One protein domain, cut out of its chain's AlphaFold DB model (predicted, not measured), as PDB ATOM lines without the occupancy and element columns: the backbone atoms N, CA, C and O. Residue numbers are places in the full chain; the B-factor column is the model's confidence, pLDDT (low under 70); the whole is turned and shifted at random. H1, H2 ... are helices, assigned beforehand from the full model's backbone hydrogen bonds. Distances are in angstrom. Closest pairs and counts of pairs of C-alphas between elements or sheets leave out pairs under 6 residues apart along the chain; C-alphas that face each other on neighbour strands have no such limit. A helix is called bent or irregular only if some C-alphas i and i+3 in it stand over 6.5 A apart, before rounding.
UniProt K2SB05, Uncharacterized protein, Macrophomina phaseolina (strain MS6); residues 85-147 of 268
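Overview. This is residues 85 to 147 of the 268 residues of an uncharacterized protein of Macrophomina phaseolina (strain MS6) (UniProt K2SB05). Bent H1 and long H2 meet at their ends as an L, and short H3 hangs off H2's far end, an open frame with an empty middle. The printed part has 63 residues with three named helices, H1, H2, H3, and no named strand: all helix. It is extended, radius of gyration of the C-alphas 21.2 A, and only just flat, spanning 53 by 35 by 14 A.

Along the chain. H1, residues 85 to 105, starts at C-alpha 85 (-3.682, -112.787, 15.080). By its hydrogen bonds it was assigned as one helix, but it is bent, C-alphas 95 and 98 being 6.6 A apart; its arms are H1a, 85 to 95, and H1b, 98 to 105. H2, residues 107 to 134, measures 39.9 A. H3, residues 140 to 147, ends at C-alpha 147 (-45.354, -109.822, -11.501).

Arrangement. H1b and residues 109 to 110 alone of H2 only just touch, only at the corner, with 3 pairs of C-alphas within 8 A; the closest, Phe 104 and Ala 110, are 5.5 A apart. Their lines are about perpendicular, 84 degrees. H3 is apart from H2. O i to N i+4 pairs are within hydrogen-bond range throughout H1a and H1b, 23 of 24 in H2, 3 of 4 in H3.

Size, cuts and confidence. The printed part has no cut; both links are tight. Residues 94 to 99, 103 to 104, 132 and 136 to 147 have pLDDT under 70.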
ATOM      1  N   ARG A  85      -2.543-113.691  14.855       74.81
ATOM      2  CA  ARG A  85      -3.682-112.787  15.080       74.81
ATOM      3  C   ARG A  85      -3.465-111.780  16.209       74.81
ATOM      4  O   ARG A  85      -3.991-110.676  16.106       74.81
ATOM      5  N   ASP A  86      -2.703-112.127  17.238       78.75
ATOM      6  CA  ASP A  86      -2.418-111.252  18.380       78.75
ATOM      7  C   ASP A  86      -1.331-110.241  18.007       78.75
ATOM      8  O   ASP A  86      -1.516-109.040  18.193       78.75
ATOM      9  N   ILE A  87      -0.280-110.705  17.317       74.69
ATOM     10  CA  ILE A  87       0.740-109.846  16.696       74.69
ATOM     11  C   ILE A  87       0.075-108.835  15.747       74.69
ATOM     12  O   ILE A  87       0.349-107.636  15.821       74.69
ATOM     13  N   LEU A  88      -0.845-109.293  14.887       78.56
ATOM     14  CA  LEU A  88      -1.591-108.413  13.986       78.56
ATOM     15  C   LEU A  88      -2.507-107.436  14.744       78.56
ATOM     16  O   LEU A  88      -2.625-106.284  14.333       78.56
ATOM     17  N   ARG A  89      -3.145-107.859  15.845       78.31
ATOM     18  CA  ARG A  89      -3.998-106.990  16.673       78.31
ATOM     19  C   ARG A  89      -3.212-105.871  17.343       78.31
ATOM     20  O   ARG A  89      -3.653-104.730  17.242       78.31
ATOM     21  N   GLU A  90      -2.082-106.170  17.981       74.62
ATOM     22  CA  GLU A  90      -1.269-105.145  18.647       74.62
ATOM     23  C   GLU A  90      -0.666-104.171  17.623       74.62
ATOM     24  O   GLU A  90      -0.889-102.969  17.742       74.62
ATOM     25  N   ASN A  91      -0.094-104.662  16.513       74.81
ATOM     26  CA  ASN A  91       0.353-103.786  15.417       74.81
ATOM     27  C   ASN A  91      -0.782-102.859  14.928       74.81
ATOM     28  O   ASN A  91      -0.616-101.644  14.832       74.81
ATOM     29  N   LEU A  92      -1.972-103.404  14.641       73.00
ATOM     30  CA  LEU A  92      -3.113-102.603  14.184       73.00
ATOM     31  C   LEU A  92      -3.590-101.575  15.223       73.00
ATOM     32  O   LEU A  92      -4.103-100.528  14.833       73.00
ATOM     33  N   LYS A  93      -3.450-101.848  16.520       71.62
ATOM     34  CA  LYS A  93      -3.885-100.977  17.624       71.62
ATOM     35  C   LYS A  93      -3.014 -99.722  17.728       71.62
ATOM     36  O   LYS A  93      -3.566 -98.618  17.828       71.62
ATOM     37  N   ASP A  94      -1.702 -99.877  17.555       66.62
ATOM     38  CA  ASP A  94      -0.744 -98.770  17.446       66.62
ATOM     39  C   ASP A  94      -1.002 -97.928  16.188       66.62
ATOM     40  O   ASP A  94      -1.038 -96.692  16.235       66.62
ATOM     41  N   TYR A  95      -1.289 -98.576  15.052       66.75
ATOM     42  CA  TYR A  95      -1.627 -97.854  13.824       66.75
ATOM     43  C   TYR A  95      -2.956 -97.085  13.919       66.75
ATOM     44  O   TYR A  95      -3.029 -95.952  13.439       66.75
ATOM     45  N   LYS A  96      -4.005 -97.659  14.525       62.75
ATOM     46  CA  LYS A  96      -5.397 -97.183  14.387       62.75
ATOM     47  C   LYS A  96      -5.743 -95.915  15.178       62.75
ATOM     48  O   LYS A  96      -6.698 -95.232  14.816       62.75
ATOM     49  N   SER A  97      -5.010 -95.592  16.242       61.72
ATOM     50  CA  SER A  97      -5.424 -94.562  17.212       61.72
ATOM     51  C   SER A  97      -4.660 -93.235  17.106       61.72
ATOM     52  O   SER A  97      -5.290 -92.175  17.120       61.72
ATOM     53  N   VAL A  98      -3.331 -93.277  16.977       67.50
ATOM     54  CA  VAL A  98      -2.467 -92.081  16.975       67.50
ATOM     55  C   VAL A  98      -2.299 -91.518  15.560       67.50
ATOM     56  O   VAL A  98      -2.538 -90.334  15.320       67.50
ATOM     57  N   ASN A  99      -1.968 -92.375  14.590       69.69
ATOM     58  CA  ASN A  99      -1.609 -91.940  13.236       69.69
ATOM     59  C   ASN A  99      -2.799 -91.346  12.463       69.69
ATOM     60  O   ASN A  99      -2.674 -90.282  11.856       69.69
ATOM     61  N   PHE A 100      -3.982 -91.968  12.539       71.00
ATOM     62  CA  PHE A 100      -5.185 -91.461  11.862       71.00
ATOM     63  C   PHE A 100      -5.633 -90.092  12.390       71.00
ATOM     64  O   PHE A 100      -6.053 -89.245  11.603       71.00
ATOM     65  N   LYS A 101      -5.496 -89.829  13.698       72.31
ATOM     66  CA  LYS A 101      -5.784 -88.500  14.264       72.31
ATOM     67  C   LYS A 101      -4.835 -87.440  13.704       72.31
ATOM     68  O   LYS A 101      -5.281 -86.341  13.392       72.31
ATOM     69  N   ASN A 102      -3.562 -87.785  13.505       70.50
ATOM     70  CA  ASN A 102      -2.570 -86.864  12.953       70.50
ATOM     71  C   ASN A 102      -2.850 -86.510  11.473       70.50
ATOM     72  O   ASN A 102      -2.671 -85.363  11.072       70.50
ATOM     73  N   LEU A 103      -3.393 -87.446  10.679       67.31
ATOM     74  CA  LEU A 103      -3.853 -87.171   9.305       67.31
ATOM     75  C   LEU A 103      -4.995 -86.137   9.251       67.31
ATOM     76  O   LEU A 103      -5.023 -85.300   8.349       67.31
ATOM     77  N   PHE A 104      -5.922 -86.167  10.215       65.88
ATOM     78  CA  PHE A 104      -7.050 -85.224  10.283       65.88
ATOM     79  C   PHE A 104      -6.772 -83.958  11.109       65.88
ATOM     80  O   PHE A 104      -7.559 -83.013  11.039       65.88
ATOM     81  N   ALA A 105      -5.647 -83.884  11.829       75.38
ATOM     82  CA  ALA A 105      -5.241 -82.695  12.582       75.38
ATOM     83  C   ALA A 105      -5.095 -81.456  11.678       75.38
ATOM     84  O   ALA A 105      -5.430 -80.338  12.073       75.38
ATOM     85  N   THR A 106      -4.661 -81.648  10.428       83.69
ATOM     86  CA  THR A 106      -4.537 -80.564   9.447       83.69
ATOM     87  C   THR A 106      -5.752 -80.518   8.521       83.69
ATOM     88  O   THR A 106      -5.840 -81.284   7.561       83.69
ATOM     89  N   ARG A 107      -6.653 -79.541   8.732       79.06
ATOM     90  CA  ARG A 107      -7.860 -79.331   7.896       79.06
ATOM     91  C   ARG A 107      -7.574 -79.318   6.386       79.06
ATOM     92  O   ARG A 107      -8.375 -79.835   5.618       79.06
ATOM     93  N   LYS A 108      -6.429 -78.769   5.952       83.56
ATOM     94  CA  LYS A 108      -6.027 -78.744   4.531       83.56
ATOM     95  C   LYS A 108      -5.820 -80.154   3.957       83.56
ATOM     96  O   LYS A 108      -6.309 -80.441   2.870       83.56
ATOM     97  N   PHE A 109      -5.145 -81.038   4.693       82.62
ATOM     98  CA  PHE A 109      -4.881 -82.411   4.251       82.62
ATOM     99  C   PHE A 109      -6.176 -83.230   4.186       82.62
ATOM    100  O   PHE A 109      -6.441 -83.883   3.179       82.62
ATOM    101  N   ALA A 110      -7.041 -83.075   5.195       85.75
ATOM    102  CA  ALA A 110      -8.375 -83.672   5.214       85.75
ATOM    103  C   ALA A 110      -9.225 -83.275   3.990       85.75
ATOM    104  O   ALA A 110      -9.874 -84.139   3.403       85.75
ATOM    105  N   VAL A 111      -9.190 -82.000   3.574       89.81
ATOM    106  CA  VAL A 111      -9.893 -81.508   2.372       89.81
ATOM    107  C   VAL A 111      -9.316 -82.100   1.085       89.81
ATOM    108  O   VAL A 111     -10.083 -82.527   0.228       89.81
ATOM    109  N   HIS A 112      -7.989 -82.184   0.939       91.56
ATOM    110  CA  HIS A 112      -7.390 -82.841  -0.229       91.56
ATOM    111  C   HIS A 112      -7.801 -84.315  -0.321       91.56
ATOM    112  O   HIS A 112      -8.209 -84.768  -1.389       91.56
ATOM    113  N   THR A 113      -7.758 -85.050   0.796       89.38
ATOM    114  CA  THR A 113      -8.183 -86.454   0.829       89.38
ATOM    115  C   THR A 113      -9.672 -86.599   0.501       89.38
ATOM    116  O   THR A 113     -10.023 -87.389  -0.374       89.38
ATOM    117  N   SER A 114     -10.559 -85.829   1.143       90.38
ATOM    118  CA  SER A 114     -12.005 -85.947   0.910       90.38
ATOM    119  C   SER A 114     -12.409 -85.541  -0.509       90.38
ATOM    120  O   SER A 114     -13.259 -86.205  -1.100       90.38
ATOM    121  N   LEU A 115     -11.757 -84.533  -1.099       93.00
ATOM    122  CA  LEU A 115     -11.982 -84.129  -2.487       93.00
ATOM    123  C   LEU A 115     -11.599 -85.238  -3.477       93.00
ATOM    124  O   LEU A 115     -12.362 -85.513  -4.400       93.00
ATOM    125  N   THR A 116     -10.463 -85.917  -3.278       92.12
ATOM    126  CA  THR A 116     -10.061 -87.053  -4.127       92.12
ATOM    127  C   THR A 116     -11.082 -88.189  -4.067       92.12
ATOM    128  O   THR A 116     -11.489 -88.698  -5.113       92.12
ATOM    129  N   TRP A 117     -11.541 -88.546  -2.863       91.94
ATOM    130  CA  TRP A 117     -12.585 -89.557  -2.670       91.94
ATOM    131  C   TRP A 117     -13.910 -89.149  -3.319       91.94
ATOM    132  O   TRP A 117     -14.538 -89.970  -3.984       91.94
ATOM    133  N   LEU A 118     -14.316 -87.885  -3.179       94.00
ATOM    134  CA  LEU A 118     -15.548 -87.368  -3.768       94.00
ATOM    135  C   LEU A 118     -15.496 -87.402  -5.300       94.00
ATOM    136  O   LEU A 118     -16.422 -87.923  -5.910       94.00
ATOM    137  N   ILE A 119     -14.396 -86.965  -5.923       94.38
ATOM    138  CA  ILE A 119     -14.208 -87.039  -7.382       94.38
ATOM    139  C   ILE A 119     -14.297 -88.492  -7.875       94.38
ATOM    140  O   ILE A 119     -15.030 -88.777  -8.823       94.38
ATOM    141  N   TRP A 120     -13.602 -89.427  -7.218       93.81
ATOM    142  CA  TRP A 120     -13.637 -90.849  -7.581       93.81
ATOM    143  C   TRP A 120     -15.036 -91.459  -7.440       93.81
ATOM    144  O   TRP A 120     -15.505 -92.136  -8.358       93.81
ATOM    145  N   LEU A 121     -15.728 -91.187  -6.329       93.88
ATOM    146  CA  LEU A 121     -17.098 -91.651  -6.108       93.88
ATOM    147  C   LEU A 121     -18.076 -91.045  -7.122       93.88
ATOM    148  O   LEU A 121     -18.934 -91.766  -7.625       93.88
ATOM    149  N   THR A 122     -17.935 -89.766  -7.479       91.31
ATOM    150  CA  THR A 122     -18.788 -89.114  -8.484       91.31
ATOM    151  C   THR A 122     -18.577 -89.708  -9.879       91.31
ATOM    152  O   THR A 122     -19.562 -90.026 -10.541       91.31
ATOM    153  N   ILE A 123     -17.332 -89.938 -10.314       91.19
ATOM    154  CA  ILE A 123     -17.033 -90.583 -11.609       91.19
ATOM    155  C   ILE A 123     -17.571 -92.026 -11.636       91.19
ATOM    156  O   ILE A 123     -18.212 -92.445 -12.607       91.19
ATOM    157  N   GLY A 124     -17.359 -92.783 -10.556       88.25
ATOM    158  CA  GLY A 124     -17.879 -94.142 -10.411       88.25
ATOM    159  C   GLY A 124     -19.408 -94.190 -10.454       88.25
ATOM    160  O   GLY A 124     -19.979 -94.932 -11.247       88.25
ATOM    161  N   ALA A 125     -20.086 -93.355  -9.664       85.75
ATOM    162  CA  ALA A 125     -21.545 -93.305  -9.621       85.75
ATOM    163  C   ALA A 125     -22.149 -92.874 -10.968       85.75
ATOM    164  O   ALA A 125     -23.068 -93.526 -11.458       85.75
ATOM    165  N   TYR A 126     -21.597 -91.833 -11.601       87.00
ATOM    166  CA  TYR A 126     -22.052 -91.319 -12.896       87.00
ATOM    167  C   TYR A 126     -21.957 -92.367 -14.016       87.00
ATOM    168  O   TYR A 126     -22.895 -92.553 -14.790       87.00
ATOM    169  N   THR A 127     -20.849 -93.112 -14.084       81.56
ATOM    170  CA  THR A 127     -20.681 -94.162 -15.103       81.56
ATOM    171  C   THR A 127     -21.601 -95.368 -14.889       81.56
ATOM    172  O   THR A 127     -21.947 -96.041 -15.861       81.56
ATOM    173  N   GLN A 128     -22.044 -95.632 -13.654       79.25
ATOM    174  CA  GLN A 128     -23.057 -96.654 -13.371       79.25
ATOM    175  C   GLN A 128     -24.474 -96.159 -13.693       79.25
ATOM    176  O   GLN A 128     -25.212 -96.858 -14.386       79.25
ATOM    177  N   THR A 129     -24.862 -94.951 -13.267       76.75
ATOM    178  CA  THR A 129     -26.216 -94.424 -13.526       76.75
ATOM    179  C   THR A 129     -26.488 -94.235 -15.017       76.75
ATOM    180  O   THR A 129     -27.567 -94.606 -15.478       76.75
ATOM    181  N   LEU A 130     -25.501 -93.777 -15.797       76.06
ATOM    182  CA  LEU A 130     -25.596 -93.743 -17.260       76.06
ATOM    183  C   LEU A 130     -25.904 -95.123 -17.855       76.06
ATOM    184  O   LEU A 130     -26.806 -95.239 -18.678       76.06
ATOM    185  N   LYS A 131     -25.217 -96.187 -17.415       74.06
ATOM    186  CA  LYS A 131     -25.466 -97.551 -17.918       74.06
ATOM    187  C   LYS A 131     -26.883 -98.045 -17.621       74.06
ATOM    188  O   LYS A 131     -27.442 -98.747 -18.459       74.06
ATOM    189  N   LEU A 132     -27.467 -97.674 -16.477       69.81
ATOM    190  CA  LEU A 132     -28.863 -98.003 -16.162       69.81
ATOM    191  C   LEU A 132     -29.868 -97.229 -17.033       69.81
ATOM    192  O   LEU A 132     -30.916 -97.776 -17.361       69.81
ATOM    193  N   ILE A 133     -29.567 -95.985 -17.412       72.06
ATOM    194  CA  ILE A 133     -30.463 -95.143 -18.227       72.06
ATOM    195  C   ILE A 133     -30.350 -95.493 -19.720       72.06
ATOM    196  O   ILE A 133     -31.357 -95.545 -20.422       72.06
ATOM    197  N   SER A 134     -29.139 -95.759 -20.216       72.31
ATOM    198  CA  SER A 134     -28.875 -96.037 -21.634       72.31
ATOM    199  C   SER A 134     -29.190 -97.472 -22.071       72.31
ATOM    200  O   SER A 134     -29.234 -97.728 -23.272       72.31
ATOM    201  N   ASN A 135     -29.396 -98.415 -21.142       71.00
ATOM    202  CA  ASN A 135     -29.680 -99.815 -21.465       71.00
ATOM    203  C   ASN A 135     -31.108-100.229 -21.038       71.00
ATOM    204  O   ASN A 135     -31.303-100.684 -19.906       71.00
ATOM    205  N   PRO A 136     -32.114-100.143 -21.933       62.62
ATOM    206  CA  PRO A 136     -33.508-100.448 -21.593       62.62
ATOM    207  C   PRO A 136     -33.754-101.928 -21.244       62.62
ATOM    208  O   PRO A 136     -34.803-102.259 -20.690       62.62
ATOM    209  N   LEU A 137     -32.796-102.824 -21.517       60.72
ATOM    210  CA  LEU A 137     -32.928-104.262 -21.268       60.72
ATOM    211  C   LEU A 137     -32.893-104.642 -19.774       60.72
ATOM    212  O   LEU A 137     -33.279-105.753 -19.418       60.72
ATOM    213  N   HIS A 138     -32.462-103.735 -18.889       59.84
ATOM    214  CA  HIS A 138     -32.362-104.009 -17.449       59.84
ATOM    215  C   HIS A 138     -33.654-103.729 -16.659       59.84
ATOM    216  O   HIS A 138     -33.780-104.144 -15.506       59.84
ATOM    217  N   LEU A 139     -34.619-103.042 -17.279       59.78
ATOM    218  CA  LEU A 139     -35.930-102.737 -16.710       59.78
ATOM    219  C   LEU A 139     -36.907-103.941 -16.695       59.78
ATOM    220  O   LEU A 139     -37.529-104.168 -15.652       59.78
ATOM    221  N   PRO A 140     -37.048-104.761 -17.766       58.31
ATOM    222  CA  PRO A 140     -37.992-105.883 -17.763       58.31
ATOM    223  C   PRO A 140     -37.687-106.951 -16.706       58.31
ATOM    224  O   PRO A 140     -38.626-107.529 -16.172       58.31
ATOM    225  N   SER A 141     -36.424-107.189 -16.334       62.00
ATOM    226  CA  SER A 141     -36.061-108.202 -15.323       62.00
ATOM    227  C   SER A 141     -36.479-107.833 -13.892       62.00
ATOM    228  O   SER A 141     -36.698-108.714 -13.060       62.00
ATOM    229  N   ILE A 142     -36.636-106.539 -13.595       60.09
ATOM    230  CA  ILE A 142     -37.165-106.054 -12.309       60.09
ATOM    231  C   ILE A 142     -38.700-106.106 -12.321       60.09
ATOM    232  O   ILE A 142     -39.319-106.432 -11.305       60.09
ATOM    233  N   LEU A 143     -39.317-105.842 -13.479       59.69
ATOM    234  CA  LEU A 143     -40.765-105.926 -13.662       59.69
ATOM    235  C   LEU A 143     -41.272-107.378 -13.601       59.69
ATOM    236  O   LEU A 143     -42.135-107.677 -12.783       59.69
ATOM    237  N   THR A 144     -40.684-108.323 -14.344       59.91
ATOM    238  CA  THR A 144     -41.100-109.744 -14.301       59.91
ATOM    239  C   THR A 144     -40.960-110.366 -12.905       59.91
ATOM    240  O   THR A 144     -41.784-111.192 -12.497       59.91
ATOM    241  N   ARG A 145     -39.965-109.923 -12.123       58.28
ATOM    242  CA  ARG A 145     -39.779-110.324 -10.719       58.28
ATOM    243  C   ARG A 145     -40.865-109.780  -9.780       58.28
ATOM    244  O   ARG A 145     -41.113-110.381  -8.736       58.28
ATOM    245  N   ASN A 146     -41.509-108.660 -10.115       57.00
ATOM    246  CA  ASN A 146     -42.630-108.130  -9.334       57.00
ATOM    247  C   ASN A 146     -43.976-108.764  -9.742       57.00
ATOM    248  O   ASN A 146     -44.796-109.042  -8.865       57.00
ATOM    249  N   GLU A 147     -44.153-109.129 -11.016       55.66
ATOM    250  CA  GLU A 147     -45.354-109.822 -11.501       55.66
ATOM    251  C   GLU A 147     -45.495-111.224 -10.878       55.66
ATOM    252  O   GLU A 147     -46.561-111.583 -10.375       55.66
TER     253      GLU A 147